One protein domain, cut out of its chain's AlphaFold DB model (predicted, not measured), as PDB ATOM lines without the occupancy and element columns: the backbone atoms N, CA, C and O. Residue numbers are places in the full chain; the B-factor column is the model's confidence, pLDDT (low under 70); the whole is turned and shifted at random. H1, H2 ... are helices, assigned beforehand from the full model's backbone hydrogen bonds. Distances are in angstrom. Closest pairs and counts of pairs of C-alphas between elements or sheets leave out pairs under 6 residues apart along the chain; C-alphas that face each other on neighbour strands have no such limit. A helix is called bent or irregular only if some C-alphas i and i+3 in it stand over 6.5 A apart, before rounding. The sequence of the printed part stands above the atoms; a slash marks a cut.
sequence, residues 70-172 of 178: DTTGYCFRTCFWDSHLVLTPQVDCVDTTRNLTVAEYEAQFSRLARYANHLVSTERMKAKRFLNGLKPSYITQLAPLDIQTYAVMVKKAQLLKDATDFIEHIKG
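Overview. This is residues 70 to 172 of the 178 residues of an uncharacterized protein of Colocasia esculenta (UniProt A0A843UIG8). The longest helix, H5, starts within the body and runs out of it at one end of the long axis: its first part, residues 150 to 161, packs on the helical hairpin of H3 and H4 and on one end of H2, residues 102 to 106, and its last residues, 165 to 172, stick out free. At the other end of that axis lies H1, which touches no helix, followed by a long loop, residues 80 to 101, that leads back to H2. The printed part has 103 residues, with five named helices in the order H1, H2, H3, H4, H5 and no named strand; the class is all helix. The whole is compact, with a radius of gyration of the C-alphas of 14.5 A, yet elongated in outline, spanning 49 by 28 by 21 A.

Along the chain. H5, residues 150 to 172, is the longest helix with 23 residues and measures 33.3 A from first to last C-alpha, from C-alpha 150 at (3.829, -35.944, 192.006) to C-alpha 172 at (22.332, -16.892, 212.098). H4 covers residues 136 to 145. H4 is irregular, but only just: C-alphas 141 and 144 are 6.7 A apart, and its line is a rough one. H3 covers residues 123 to 132. H2, residues 102 to 113, measures 15.8 A and begins with C-alpha 102 at (5.350, -25.461, 199.734). H1 covers residues 71 to 79 and begins with C-alpha 71 at (-8.655, -22.354, 173.460). H4 measures 14.8 A, H3 14.3 A and H1 13.0 A.

Arrangement. H5 touches H2, H3 and H4. With its residues 150 to 153 alone it touches H3, the closest C-alphas being those of Ala 127 and Tyr 150, 4.4 A apart. H3 and H5 run the same way at a shallow tilt of 26 degrees. With its residues 156 to 160 alone H5 touches H4, where the closest C-alphas, those of Tyr 138 and Ala 157, are 7.0 A apart. H4 and H5 run opposite ways at a steep tilt of 52 degrees. H3 and H4 form a helical hairpin and touch, their closest C-alphas being those of Leu 131 and Ile 139, 6.1 A apart. They run opposite ways at a shallow tilt of 34.6 degrees, only just short of steep. H2 touches H5 with its residues 102 to 106 alone, against residues 154 to 161 of H5; the closest C-alphas, those of Val 102 and Gln 158, are 6.2 A apart. H2 and H5 run opposite ways at a shallow tilt of 29 degrees. Of these 4 touching pairs 3 are at a shallow tilt, and the helix packing is mostly aligned. H2 and H3 are close but not clearly touching, with the C-alphas of Phe 109 and Phe 130 7.5 A apart, and they run opposite ways at a steep tilt of 55 degrees. H2 and H4 are apart, and H1 is apart from H2, H3, H4 and H5. Every O i to N i+4 pair is within hydrogen-bond range in H2, H3 and H5, against 3 of 5 in H1 and 3 of 6 in H4.

Size, cuts and confidence. The two C-alphas farthest apart are those of Asp 70 and Gly 172, 51.2 A. Without residues 165 to 172, which stand free, the body has 95 residues and spans 39 by 28 by 21 A. The printed part, residues 70 to 172, has no cut. The link from H1 to H2, 22 residues, is long; that from H2 to H3 is short, and those from H3 to H4 and from H4 to H5 are tight. The mean pLDDT of the printed part is 70.9, and the model's confidence is low, under 70, at residues 70 to 99 and 115 to 119; H1 has a mean of 38.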
ATOM      1  N   ASP A  70      -9.315 -26.092 171.177       36.72
ATOM      2  CA  ASP A  70      -8.916 -26.120 172.594       36.72
ATOM      3  C   ASP A  70      -8.265 -24.803 173.084       36.72
ATOM      4  O   ASP A  70      -7.101 -24.731 173.481       36.72
ATOM      5  N   THR A  71      -9.027 -23.718 173.066       37.31
ATOM      6  CA  THR A  71      -8.655 -22.354 173.460       37.31
ATOM      7  C   THR A  71      -8.461 -22.238 174.970       37.31
ATOM      8  O   THR A  71      -7.666 -21.419 175.432       37.31
ATOM      9  N   THR A  72      -9.053 -23.149 175.747       42.00
ATOM     10  CA  THR A  72      -8.750 -23.350 177.171       42.00
ATOM     11  C   THR A  72      -7.311 -23.807 177.418       42.00
ATOM     12  O   THR A  72      -6.772 -23.532 178.486       42.00
ATOM     13  N   GLY A  73      -6.646 -24.446 176.447       34.59
ATOM     14  CA  GLY A  73      -5.244 -24.857 176.574       34.59
ATOM     15  C   GLY A  73      -4.236 -23.751 176.263       34.59
ATOM     16  O   GLY A  73      -3.165 -23.695 176.874       34.59
ATOM     17  N   TYR A  74      -4.584 -22.829 175.361       35.69
ATOM     18  CA  TYR A  74      -3.700 -21.731 174.965       35.69
ATOM     19  C   TYR A  74      -3.598 -20.642 176.038       35.69
ATOM     20  O   TYR A  74      -2.480 -20.247 176.357       35.69
ATOM     21  N   CYS A  75      -4.704 -20.240 176.680       36.81
ATOM     22  CA  CYS A  75      -4.664 -19.297 177.811       36.81
ATOM     23  C   CYS A  75      -3.979 -19.883 179.057       36.81
ATOM     24  O   CYS A  75      -3.366 -19.161 179.847       36.81
ATOM     25  N   PHE A  76      -4.023 -21.209 179.219       37.19
ATOM     26  CA  PHE A  76      -3.361 -21.884 180.334       37.19
ATOM     27  C   PHE A  76      -1.839 -21.978 180.150       37.19
ATOM     28  O   PHE A  76      -1.081 -21.946 181.123       37.19
ATOM     29  N   ARG A  77      -1.361 -22.069 178.901       38.19
ATOM     30  CA  ARG A  77       0.074 -22.088 178.580       38.19
ATOM     31  C   ARG A  77       0.752 -20.750 178.897       38.19
ATOM     32  O   ARG A  77       1.915 -20.770 179.286       38.19
ATOM     33  N   THR A  78       0.037 -19.634 178.752       36.03
ATOM     34  CA  THR A  78       0.566 -18.266 178.888       36.03
ATOM     35  C   THR A  78       0.491 -17.693 180.302       36.03
ATOM     36  O   THR A  78       1.413 -16.989 180.689       36.03
ATOM     37  N   CYS A  79      -0.525 -18.012 181.113       43.12
ATOM     38  CA  CYS A  79      -0.639 -17.408 182.453       43.12
ATOM     39  C   CYS A  79       0.152 -18.152 183.543       43.12
ATOM     40  O   CYS A  79       0.515 -17.559 184.554       43.12
ATOM     41  N   PHE A  80       0.429 -19.447 183.360       43.31
ATOM     42  CA  PHE A  80       0.965 -20.290 184.435       43.31
ATOM     43  C   PHE A  80       2.459 -20.655 184.277       43.31
ATOM     44  O   PHE A  80       3.025 -21.241 185.194       43.31
ATOM     45  N   TRP A  81       3.120 -20.347 183.143       50.34
ATOM     46  CA  TRP A  81       4.444 -20.927 182.822       50.34
ATOM     47  C   TRP A  81       5.464 -20.053 182.068       50.34
ATOM     48  O   TRP A  81       6.528 -20.587 181.751       50.34
ATOM     49  N   ASP A  82       5.207 -18.773 181.781       34.34
ATOM     50  CA  ASP A  82       6.201 -17.903 181.128       34.34
ATOM     51  C   ASP A  82       6.517 -16.692 182.016       34.34
ATOM     52  O   ASP A  82       5.624 -15.969 182.451       34.34
ATOM     53  N   SER A  83       7.798 -16.494 182.339       37.16
ATOM     54  CA  SER A  83       8.264 -15.534 183.356       37.16
ATOM     55  C   SER A  83       8.092 -14.057 182.985       37.16
ATOM     56  O   SER A  83       8.499 -13.190 183.752       37.16
ATOM     57  N   HIS A  84       7.488 -13.732 181.845       34.19
ATOM     58  CA  HIS A  84       7.287 -12.355 181.418       34.19
ATOM     59  C   HIS A  84       5.995 -12.223 180.613       34.19
ATOM     60  O   HIS A  84       6.025 -12.319 179.396       34.19
ATOM     61  N   LEU A  85       4.869 -11.990 181.287       34.34
ATOM     62  CA  LEU A  85       3.956 -10.870 181.023       34.34
ATOM     63  C   LEU A  85       2.672 -11.057 181.843       34.34
ATOM     64  O   LEU A  85       1.945 -12.035 181.703       34.34
ATOM     65  N   VAL A  86       2.388 -10.060 182.677       42.16
ATOM     66  CA  VAL A  86       1.059  -9.804 183.240       42.16
ATOM     67  C   VAL A  86       0.100  -9.549 182.077       42.16
ATOM     68  O   VAL A  86       0.517  -8.877 181.137       42.16
ATOM     69  N   LEU A  87      -1.135 -10.067 182.158       40.59
ATOM     70  CA  LEU A  87      -2.397  -9.423 181.735       40.59
ATOM     71  C   LEU A  87      -3.533 -10.466 181.623       40.59
ATOM     72  O   LEU A  87      -3.828 -10.926 180.530       40.59
ATOM     73  N   THR A  88      -4.200 -10.808 182.734       32.59
ATOM     74  CA  THR A  88      -5.675 -10.967 182.807       32.59
ATOM     75  C   THR A  88      -6.136 -10.855 184.272       32.59
ATOM     76  O   THR A  88      -5.444 -11.357 185.159       32.59
ATOM     77  N   PRO A  89      -7.277 -10.207 184.570       51.53
ATOM     78  CA  PRO A  89      -7.793 -10.094 185.927       51.53
ATOM     79  C   PRO A  89      -8.888 -11.142 186.179       51.53
ATOM     80  O   PRO A  89     -10.058 -10.802 186.085       51.53
ATOM     81  N   GLN A  90      -8.530 -12.404 186.474       39.00
ATOM     82  CA  GLN A  90      -9.373 -13.301 187.310       39.00
ATOM     83  C   GLN A  90      -8.784 -14.683 187.645       39.00
ATOM     84  O   GLN A  90      -9.417 -15.458 188.363       39.00
ATOM     85  N   VAL A  91      -7.581 -15.011 187.174       44.84
ATOM     86  CA  VAL A  91      -6.839 -16.187 187.643       44.84
ATOM     87  C   VAL A  91      -5.483 -15.682 188.090       44.84
ATOM     88  O   VAL A  91      -4.615 -15.427 187.261       44.84
ATOM     89  N   ASP A  92      -5.339 -15.457 189.395       42.47
ATOM     90  CA  ASP A  92      -4.074 -15.015 189.970       42.47
ATOM     91  C   ASP A  92      -3.000 -16.039 189.596       42.47
ATOM     92  O   ASP A  92      -3.020 -17.190 190.046       42.47
ATOM     93  N   CYS A  93      -2.092 -15.640 188.705       46.06
ATOM     94  CA  CYS A  93      -0.923 -16.431 188.379       46.06
ATOM     95  C   CYS A  93      -0.186 -16.694 189.691       46.06
ATOM     96  O   CYS A  93       0.089 -15.758 190.447       46.06
ATOM     97  N   VAL A  94       0.104 -17.962 189.984       52.19
ATOM     98  CA  VAL A  94       0.812 -18.324 191.210       52.19
ATOM     99  C   VAL A  94       2.264 -17.893 191.059       52.19
ATOM    100  O   VAL A  94       3.115 -18.648 190.599       52.19
ATOM    101  N   ASP A  95       2.528 -16.643 191.419       50.59
ATOM    102  CA  ASP A  95       3.866 -16.100 191.543       50.59
ATOM    103  C   ASP A  95       4.503 -16.669 192.821       50.59
ATOM    104  O   ASP A  95       4.398 -16.119 193.919       50.59
ATOM    105  N   THR A  96       5.179 -17.811 192.702       52.94
ATOM    106  CA  THR A  96       5.980 -18.387 193.799       52.94
ATOM    107  C   THR A  96       7.175 -17.528 194.179       52.94
ATOM    108  O   THR A  96       7.811 -17.779 195.213       52.94
ATOM    109  N   THR A  97       7.474 -16.489 193.399       50.75
ATOM    110  CA  THR A  97       8.619 -15.611 193.618       50.75
ATOM    111  C   THR A  97       8.442 -14.710 194.847       50.75
ATOM    112  O   THR A  97       9.407 -14.062 195.249       50.75
ATOM    113  N   ARG A  98       7.269 -14.684 195.509       53.59
ATOM    114  CA  ARG A  98       6.994 -13.723 196.601       53.59
ATOM    115  C   ARG A  98       6.382 -14.281 197.894       53.59
ATOM    116  O   ARG A  98       5.580 -13.601 198.516       53.59
ATOM    117  N   ASN A  99       6.881 -15.422 198.387       64.38
ATOM    118  CA  ASN A  99       6.719 -15.911 199.785       64.38
ATOM    119  C   ASN A  99       5.647 -16.979 200.073       64.38
ATOM    120  O   ASN A  99       5.265 -17.143 201.227       64.38
ATOM    121  N   LEU A 100       5.218 -17.770 199.090       73.12
ATOM    122  CA  LEU A 100       4.362 -18.928 199.380       73.12
ATOM    123  C   LEU A 100       5.170 -20.088 199.981       73.12
ATOM    124  O   LEU A 100       6.290 -20.386 199.543       73.12
ATOM    125  N   THR A 101       4.598 -20.760 200.980       80.94
ATOM    126  CA  THR A 101       5.116 -22.034 201.486       80.94
ATOM    127  C   THR A 101       4.814 -23.173 200.507       80.94
ATOM    128  O   THR A 101       3.900 -23.085 199.688       80.94
ATOM    129  N   VAL A 102       5.562 -24.280 200.597       84.62
ATOM    130  CA  VAL A 102       5.350 -25.461 199.734       84.62
ATOM    131  C   VAL A 102       3.913 -25.994 199.840       84.62
ATOM    132  O   VAL A 102       3.342 -26.390 198.830       84.62
ATOM    133  N   ALA A 103       3.308 -25.950 201.033       85.06
ATOM    134  CA  ALA A 103       1.937 -26.406 201.270       85.06
ATOM    135  C   ALA A 103       0.877 -25.473 200.653       85.06
ATOM    136  O   ALA A 103      -0.074 -25.934 200.026       85.06
ATOM    137  N   GLU A 104       1.048 -24.154 200.777       83.81
ATOM    138  CA  GLU A 104       0.146 -23.182 200.140       83.81
ATOM    139  C   GLU A 104       0.241 -23.258 198.616       83.81
ATOM    140  O   GLU A 104      -0.774 -23.228 197.919       83.81
ATOM    141  N   TYR A 105       1.462 -23.426 198.101       84.25
ATOM    142  CA  TYR A 105       1.696 -23.646 196.682       84.25
ATOM    143  C   TYR A 105       1.015 -24.929 196.188       84.25
ATOM    144  O   TYR A 105       0.349 -24.916 195.155       84.25
ATOM    145  N   GLU A 106       1.117 -26.027 196.937       85.94
ATOM    146  CA  GLU A 106       0.454 -27.296 196.622       85.94
ATOM    147  C   GLU A 106      -1.074 -27.155 196.530       85.94
ATOM    148  O   GLU A 106      -1.693 -27.672 195.592       85.94
ATOM    149  N   ALA A 107      -1.682 -26.420 197.463       85.00
ATOM    150  CA  ALA A 107      -3.120 -26.167 197.474       85.00
ATOM    151  C   ALA A 107      -3.564 -25.349 196.249       85.00
ATOM    152  O   ALA A 107      -4.536 -25.707 195.576       85.00
ATOM    153  N   GLN A 108      -2.826 -24.288 195.911       81.12
ATOM    154  CA  GLN A 108      -3.108 -23.471 194.727       81.12
ATOM    155  C   GLN A 108      -2.900 -24.258 193.431       81.12
ATOM    156  O   GLN A 108      -3.750 -24.225 192.539       81.12
ATOM    157  N   PHE A 109      -1.822 -25.037 193.349       81.88
ATOM    158  CA  PHE A 109      -1.549 -25.919 192.222       81.88
ATOM    159  C   PHE A 109      -2.678 -26.935 192.026       81.88
ATOM    160  O   PHE A 109      -3.142 -27.135 190.908       81.88
ATOM    161  N   SER A 110      -3.178 -27.536 193.108       82.25
ATOM    162  CA  SER A 110      -4.291 -28.490 193.059       82.25
ATOM    163  C   SER A 110      -5.604 -27.839 192.629       82.25
ATOM    164  O   SER A 110      -6.354 -28.433 191.855       82.25
ATOM    165  N   ARG A 111      -5.874 -26.605 193.069       78.88
ATOM    166  CA  ARG A 111      -7.036 -25.821 192.622       78.88
ATOM    167  C   ARG A 111      -6.987 -25.570 191.115       78.88
ATOM    168  O   ARG A 111      -7.991 -25.766 190.439       78.88
ATOM    169  N   LEU A 112      -5.824 -25.189 190.593       72.00
ATOM    170  CA  LEU A 112      -5.637 -24.845 189.181       72.00
ATOM    171  C   LEU A 112      -5.537 -26.075 188.275       72.00
ATOM    172  O   LEU A 112      -6.034 -26.054 187.151       72.00
ATOM    173  N   ALA A 113      -4.997 -27.180 188.789       73.94
ATOM    174  CA  ALA A 113      -4.958 -28.466 188.102       73.94
ATOM    175  C   ALA A 113      -6.351 -28.922 187.634       73.94
ATOM    176  O   ALA A 113      -6.456 -29.486 186.550       73.94
ATOM    177  N   ARG A 114      -7.417 -28.605 188.390       74.06
ATOM    178  CA  ARG A 114      -8.811 -28.943 188.033       74.06
ATOM    179  C   ARG A 114      -9.292 -28.277 186.744       74.06
ATOM    180  O   ARG A 114     -10.149 -28.836 186.069       74.06
ATOM    181  N   TYR A 115      -8.747 -27.109 186.413       62.75
ATOM    182  CA  TYR A 115      -9.117 -26.355 185.215       62.75
ATOM    183  C   TYR A 115      -8.287 -26.754 183.987       62.75
ATOM    184  O   TYR A 115      -8.693 -26.483 182.861       62.75
ATOM    185  N   ALA A 116      -7.162 -27.454 184.172       67.69
ATOM    186  CA  ALA A 116      -6.321 -27.929 183.075       67.69
ATOM    187  C   ALA A 116      -5.864 -29.372 183.245       67.69
ATOM    188  O   ALA A 116      -4.675 -29.687 183.151       67.69
ATOM    189  N   ASN A 117      -6.834 -30.271 183.394       69.19
ATOM    190  CA  ASN A 117      -6.589 -31.713 183.428       69.19
ATOM    191  C   ASN A 117      -5.749 -32.201 182.230       69.19
ATOM    192  O   ASN A 117      -4.958 -33.127 182.372       69.19
ATOM    193  N   HIS A 118      -5.858 -31.549 181.068       67.38
ATOM    194  CA  HIS A 118      -5.077 -31.876 179.873       67.38
ATOM    195  C   HIS A 118      -3.565 -31.585 180.018       67.38
ATOM    196  O   HIS A 118      -2.750 -32.262 179.391       67.38
ATOM    197  N   LEU A 119      -3.157 -30.636 180.876       62.22
ATOM    198  CA  LEU A 119      -1.747 -30.271 181.115       62.22
ATOM    199  C   LEU A 119      -1.107 -31.012 182.291       62.22
ATOM    200  O   LEU A 119       0.122 -31.069 182.389       62.22
ATOM    201  N   VAL A 120      -1.929 -31.592 183.161       74.25
ATOM    202  CA  VAL A 120      -1.522 -32.479 184.262       74.25
ATOM    203  C   VAL A 120      -2.007 -33.914 184.038       74.25
ATOM    204  O   VAL A 120      -2.188 -34.667 184.990       74.25
ATOM    205  N   SER A 121      -2.201 -34.290 182.772       75.06
ATOM    206  CA  SER A 121      -2.777 -35.576 182.363       75.06
ATOM    207  C   SER A 121      -1.966 -36.780 182.837       75.06
ATOM    208  O   SER A 121      -2.533 -37.822 183.151       75.06
ATOM    209  N   THR A 122      -0.644 -36.636 182.934       84.81
ATOM    210  CA  THR A 122       0.252 -37.662 183.476       84.81
ATOM    211  C   THR A 122       0.908 -37.186 184.766       84.81
ATOM    212  O   THR A 122       1.232 -36.003 184.912       84.81
ATOM    213  N   GLU A 123       1.180 -38.112 185.693       86.69
ATOM    214  CA  GLU A 123       1.894 -37.784 186.935       86.69
ATOM    215  C   GLU A 123       3.263 -37.158 186.667       86.69
ATOM    216  O   GLU A 123       3.644 -36.205 187.346       86.69
ATOM    217  N   ARG A 124       3.964 -37.626 185.626       83.00
ATOM    218  CA  ARG A 124       5.258 -37.078 185.215       83.00
ATOM    219  C   ARG A 124       5.150 -35.631 184.767       83.00
ATOM    220  O   ARG A 124       5.963 -34.800 185.172       83.00
ATOM    221  N   MET A 125       4.149 -35.310 183.945       81.31
ATOM    222  CA  MET A 125       3.897 -33.927 183.550       81.31
ATOM    223  C   MET A 125       3.540 -33.095 184.773       81.31
ATOM    224  O   MET A 125       4.148 -32.051 184.978       81.31
ATOM    225  N   LYS A 126       2.651 -33.584 185.638       84.62
ATOM    226  CA  LYS A 126       2.265 -32.903 186.876       84.62
ATOM    227  C   LYS A 126       3.466 -32.614 187.786       84.62
ATOM    228  O   LYS A 126       3.592 -31.494 188.271       84.62
ATOM    229  N   ALA A 127       4.369 -33.575 187.973       85.62
ATOM    230  CA  ALA A 127       5.575 -33.430 188.787       85.62
ATOM    231  C   ALA A 127       6.562 -32.421 188.185       85.62
ATOM    232  O   ALA A 127       6.996 -31.497 188.869       85.62
ATOM    233  N   LYS A 128       6.864 -32.539 186.886       83.44
ATOM    234  CA  LYS A 128       7.753 -31.602 186.180       83.44
ATOM    235  C   LYS A 128       7.206 -30.175 186.197       83.44
ATOM    236  O   LYS A 128       7.960 -29.214 186.310       83.44
ATOM    237  N   ARG A 129       5.886 -30.043 186.089       80.06
ATOM    238  CA  ARG A 129       5.185 -28.767 186.195       80.06
ATOM    239  C   ARG A 129       5.340 -28.214 187.606       80.06
ATOM    240  O   ARG A 129       5.921 -27.152 187.750       80.06
ATOM    241  N   PHE A 130       4.957 -28.968 188.632       84.25
ATOM    242  CA  PHE A 130       5.138 -28.555 190.023       84.25
ATOM    243  C   PHE A 130       6.563 -28.057 190.309       84.25
ATOM    244  O   PHE A 130       6.713 -26.992 190.889       84.25
ATOM    245  N   LEU A 131       7.595 -28.755 189.819       84.12
ATOM    246  CA  LEU A 131       8.990 -28.323 189.936       84.12
ATOM    247  C   LEU A 131       9.236 -26.935 189.344       84.12
ATOM    248  O   LEU A 131       9.765 -26.075 190.033       84.12
ATOM    249  N   ASN A 132       8.852 -26.711 188.087       79.06
ATOM    250  CA  ASN A 132       9.120 -25.458 187.378       79.06
ATOM    251  C   ASN A 132       8.477 -24.234 188.036       79.06
ATOM    252  O   ASN A 132       8.916 -23.116 187.790       79.06
ATOM    253  N   GLY A 133       7.420 -24.442 188.818       77.31
ATOM    254  CA  GLY A 133       6.750 -23.376 189.538       77.31
ATOM    255  C   GLY A 133       7.236 -23.229 190.975       77.31
ATOM    256  O   GLY A 133       6.662 -22.429 191.691       77.31
ATOM    257  N   LEU A 134       8.258 -23.961 191.431       79.81
ATOM    258  CA  LEU A 134       8.903 -23.717 192.726       79.81
ATOM    259  C   LEU A 134       9.930 -22.581 192.632       79.81
ATOM    260  O   LEU A 134      10.349 -22.172 191.552       79.81
ATOM    261  N   LYS A 135      10.396 -22.083 193.786       80.88
ATOM    262  CA  LYS A 135      11.492 -21.103 193.808       80.88
ATOM    263  C   LYS A 135      12.744 -21.689 193.130       80.88
ATOM    264  O   LYS A 135      13.037 -22.872 193.336       80.88
ATOM    265  N   PRO A 136      13.546 -20.873 192.421       80.25
ATOM    266  CA  PRO A 136      14.751 -21.337 191.728       80.25
ATOM    267  C   PRO A 136      15.726 -22.126 192.615       80.25
ATOM    268  O   PRO A 136      16.356 -23.070 192.145       80.25
ATOM    269  N   SER A 137      15.807 -21.789 193.908       81.88
ATOM    270  CA  SER A 137      16.637 -22.486 194.901       81.88
ATOM    271  C   SER A 137      16.232 -23.943 195.144       81.88
ATOM    272  O   SER A 137      17.086 -24.769 195.461       81.88
ATOM    273  N   TYR A 138      14.944 -24.264 195.012       83.25
ATOM    274  CA  TYR A 138      14.441 -25.633 195.100       83.25
ATOM    275  C   TYR A 138      14.565 -26.346 193.757       83.25
ATOM    276  O   TYR A 138      14.904 -27.527 193.726       83.25
ATOM    277  N   ILE A 139      14.353 -25.631 192.646       84.00
ATOM    278  CA  ILE A 139      14.497 -26.188 191.295       84.00
ATOM    279  C   ILE A 139      15.904 -26.734 191.086       84.00
ATOM    280  O   ILE A 139      16.053 -27.863 190.634       84.00
ATOM    281  N   THR A 140      16.938 -25.982 191.455       84.31
ATOM    282  CA  THR A 140      18.336 -26.407 191.276       84.31
ATOM    283  C   THR A 140      18.678 -27.675 192.060       84.31
ATOM    284  O   THR A 140      19.497 -28.468 191.604       84.31
ATOM    285  N   GLN A 141      18.026 -27.901 193.203       85.56
ATOM    286  CA  GLN A 141      18.233 -29.082 194.047       85.56
ATOM    287  C   GLN A 141      17.389 -30.285 193.606       85.56
ATOM    288  O   GLN A 141      17.826 -31.429 193.725       85.56
ATOM    289  N   LEU A 142      16.180 -30.046 193.092       86.25
ATOM    290  CA  LEU A 142      15.233 -31.096 192.706       86.25
ATOM    291  C   LEU A 142      15.324 -31.500 191.231       86.25
ATOM    292  O   LEU A 142      14.985 -32.636 190.902       86.25
ATOM    293  N   ALA A 143      15.790 -30.620 190.342       84.50
ATOM    294  CA  ALA A 143      15.906 -30.900 188.910       84.50
ATOM    295  C   ALA A 143      16.801 -32.110 188.586       84.50
ATOM    296  O   ALA A 143      16.385 -32.923 187.759       84.50
ATOM    297  N   PRO A 144      17.961 -32.317 189.245       87.94
ATOM    298  CA  PRO A 144      18.799 -33.490 188.988       87.94
ATOM    299  C   PRO A 144      18.164 -34.820 189.420       87.94
ATOM    300  O   PRO A 144      18.605 -35.876 188.980       87.94
ATOM    301  N   LEU A 145      17.144 -34.792 190.287       84.69
ATOM    302  CA  LEU A 145      16.517 -35.997 190.838       84.69
ATOM    303  C   LEU A 145      15.475 -36.637 189.896       84.69
ATOM    304  O   LEU A 145      14.943 -37.682 190.267       84.69
ATOM    305  N   ASP A 146      15.156 -36.009 188.751       82.31
ATOM    306  CA  ASP A 146      14.150 -36.416 187.737       82.31
ATOM    307  C   ASP A 146      12.938 -37.167 188.318       82.31
ATOM    308  O   ASP A 146      12.594 -38.285 187.932       82.31
ATOM    309  N   ILE A 147      12.287 -36.564 189.314       85.69
ATOM    310  CA  ILE A 147      11.179 -37.207 190.021       85.69
ATOM    311  C   ILE A 147       9.943 -37.200 189.121       85.69
ATOM    312  O   ILE A 147       9.383 -36.145 188.821       85.69
ATOM    313  N   GLN A 148       9.486 -38.388 188.729       86.31
ATOM    314  CA  GLN A 148       8.347 -38.549 187.818       86.31
ATOM    315  C   GLN A 148       6.994 -38.656 188.537       86.31
ATOM    316  O   GLN A 148       5.953 -38.567 187.894       86.31
ATOM    317  N   THR A 149       6.988 -38.814 189.861       90.19
ATOM    318  CA  THR A 149       5.763 -38.963 190.662       90.19
ATOM    319  C   THR A 149       5.472 -37.693 191.451       90.19
ATOM    320  O   THR A 149       6.320 -37.206 192.203       90.19
ATOM    321  N   TYR A 150       4.242 -37.186 191.345       88.06
ATOM    322  CA  TYR A 150       3.829 -35.944 192.006       88.06
ATOM    323  C   TYR A 150       3.944 -36.021 193.536       88.06
ATOM    324  O   TYR A 150       4.541 -35.142 194.152       88.06
ATOM    325  N   ALA A 151       3.461 -37.103 194.152       89.75
ATOM    326  CA  ALA A 151       3.511 -37.271 195.607       89.75
ATOM    327  C   ALA A 151       4.949 -37.277 196.160       89.75
ATOM    328  O   ALA A 151       5.219 -36.730 197.228       89.75
ATOM    329  N   VAL A 152       5.890 -37.876 195.423       91.38
ATOM    330  CA  VAL A 152       7.308 -37.898 195.807       91.38
ATOM    331  C   VAL A 152       7.925 -36.508 195.648       91.38
ATOM    332  O   VAL A 152       8.687 -36.083 196.512       91.38
ATOM    333  N   MET A 153       7.566 -35.783 194.584       90.31
ATOM    334  CA  MET A 153       8.034 -34.416 194.347       90.31
ATOM    335  C   MET A 153       7.628 -33.479 195.493       90.31
ATOM    336  O   MET A 153       8.483 -32.776 196.030       90.31
ATOM    337  N   VAL A 154       6.361 -33.517 195.919       89.75
ATOM    338  CA  VAL A 154       5.859 -32.704 197.042       89.75
ATOM    339  C   VAL A 154       6.605 -33.028 198.336       89.75
ATOM    340  O   VAL A 154       7.116 -32.121 198.991       89.75
ATOM    341  N   LYS A 155       6.746 -34.316 198.677       91.56
ATOM    342  CA  LYS A 155       7.478 -34.741 199.883       91.56
ATOM    343  C   LYS A 155       8.922 -34.245 199.883       91.56
ATOM    344  O   LYS A 155       9.395 -33.740 200.894       91.56
ATOM    345  N   LYS A 156       9.633 -34.357 198.754       91.06
ATOM    346  CA  LYS A 156      11.015 -33.862 198.667       91.06
ATOM    347  C   LYS A 156      11.092 -32.340 198.752       91.06
ATOM    348  O   LYS A 156      12.007 -31.832 199.387       91.06
ATOM    349  N   ALA A 157      10.141 -31.622 198.161       89.00
ATOM    350  CA  ALA A 157      10.081 -30.169 198.275       89.00
ATOM    351  C   ALA A 157       9.865 -29.712 199.730       89.00
ATOM    352  O   ALA A 157      10.513 -28.764 200.166       89.00
ATOM    353  N   GLN A 158       9.023 -30.413 200.497       89.44
ATOM    354  CA  GLN A 158       8.837 -30.159 201.931       89.44
ATOM    355  C   GLN A 158      10.129 -30.404 202.724       89.44
ATOM    356  O   GLN A 158      10.575 -29.519 203.443       89.44
ATOM    357  N   LEU A 159      10.791 -31.545 202.509       90.06
ATOM    358  CA  LEU A 159      12.068 -31.849 203.169       90.06
ATOM    359  C   LEU A 159      13.156 -30.815 202.861       90.06
ATOM    360  O   LEU A 159      13.949 -30.471 203.733       90.06
ATOM    361  N   LEU A 160      13.204 -30.315 201.623       89.44
ATOM    362  CA  LEU A 160      14.148 -29.264 201.262       89.44
ATOM    363  C   LEU A 160      13.862 -27.953 201.981       89.44
ATOM    364  O   LEU A 160      14.815 -27.297 202.383       89.44
ATOM    365  N   LYS A 161      12.588 -27.587 202.158       88.00
ATOM    366  CA  LYS A 161      12.214 -26.411 202.950       88.00
ATOM    367  C   LYS A 161      12.731 -26.547 204.384       88.00
ATOM    368  O   LYS A 161      13.424 -25.660 204.873       88.00
ATOM    369  N   ASP A 162      12.463 -27.683 205.021       88.44
ATOM    370  CA  ASP A 162      12.892 -27.924 206.402       88.44
ATOM    371  C   ASP A 162      14.427 -27.892 206.525       88.44
ATOM    372  O   ASP A 162      14.984 -27.325 207.470       88.44
ATOM    373  N   ALA A 163      15.134 -28.444 205.533       87.56
ATOM    374  CA  ALA A 163      16.591 -28.401 205.467       87.56
ATOM    375  C   ALA A 163      17.131 -26.974 205.269       87.56
ATOM    376  O   ALA A 163      18.114 -26.601 205.914       87.56
ATOM    377  N   THR A 164      16.511 -26.161 204.406       85.31
ATOM    378  CA  THR A 164      16.919 -24.764 204.210       85.31
ATOM    379  C   THR A 164      16.691 -23.931 205.465       85.31
ATOM    380  O   THR A 164      17.601 -23.206 205.864       85.31
ATOM    381  N   ASP A 165      15.554 -24.111 206.140       85.69
ATOM    382  CA  ASP A 165      15.215 -23.400 207.378       85.69
ATOM    383  C   ASP A 165      16.229 -23.734 208.491       85.69
ATOM    384  O   ASP A 165      16.707 -22.854 209.215       85.69
ATOM    385  N   PHE A 166      16.649 -25.001 208.587       85.94
ATOM    386  CA  PHE A 166      17.695 -25.429 209.518       85.94
ATOM    387  C   PHE A 166      19.059 -24.789 209.216       85.94
ATOM    388  O   PHE A 166      19.750 -24.323 210.128       85.94
ATOM    389  N   ILE A 167      19.452 -24.736 207.940       84.81
ATOM    390  CA  ILE A 167      20.717 -24.124 207.513       84.81
ATOM    391  C   ILE A 167      20.722 -22.621 207.813       84.81
ATOM    392  O   ILE A 167      21.720 -22.105 208.320       84.81
ATOM    393  N   GLU A 168      19.628 -21.915 207.533       83.25
ATOM    394  CA  GLU A 168      19.486 -20.491 207.855       83.25
ATOM    395  C   GLU A 168      19.595 -20.245 209.362       83.25
ATOM    396  O   GLU A 168      20.320 -19.346 209.803       83.25
ATOM    397  N   HIS A 169      18.972 -21.105 210.166       82.25
ATOM    398  CA  HIS A 169      19.053 -21.032 211.617       82.25
ATOM    399  C   HIS A 169      20.481 -21.259 212.153       82.25
ATOM    400  O   HIS A 169      20.906 -20.568 213.083       82.25
ATOM    401  N   ILE A 170      21.260 -22.178 211.568       86.25
ATOM    402  CA  ILE A 170      22.679 -22.359 211.924       86.25
ATOM    403  C   ILE A 170      23.508 -21.137 211.519       86.25
ATOM    404  O   ILE A 170      24.290 -20.638 212.331       86.25
ATOM    405  N   LYS A 171      23.328 -20.622 210.296       81.88
ATOM    406  CA  LYS A 171      24.063 -19.446 209.801       81.88
ATOM    407  C   LYS A 171      23.866 -18.231 210.708       81.88
ATOM    408  O   LYS A 171      24.840 -17.568 211.059       81.88
ATOM    409  N   GLY A 172      22.639 -17.988 211.171       75.12
ATOM    410  CA  GLY A 172      22.332 -16.892 212.098       75.12
ATOM    411  C   GLY A 172      23.006 -17.016 213.471       75.12
ATOM    412  O   GLY A 172      23.260 -16.002 214.121       75.12
TER     413      GLY A 172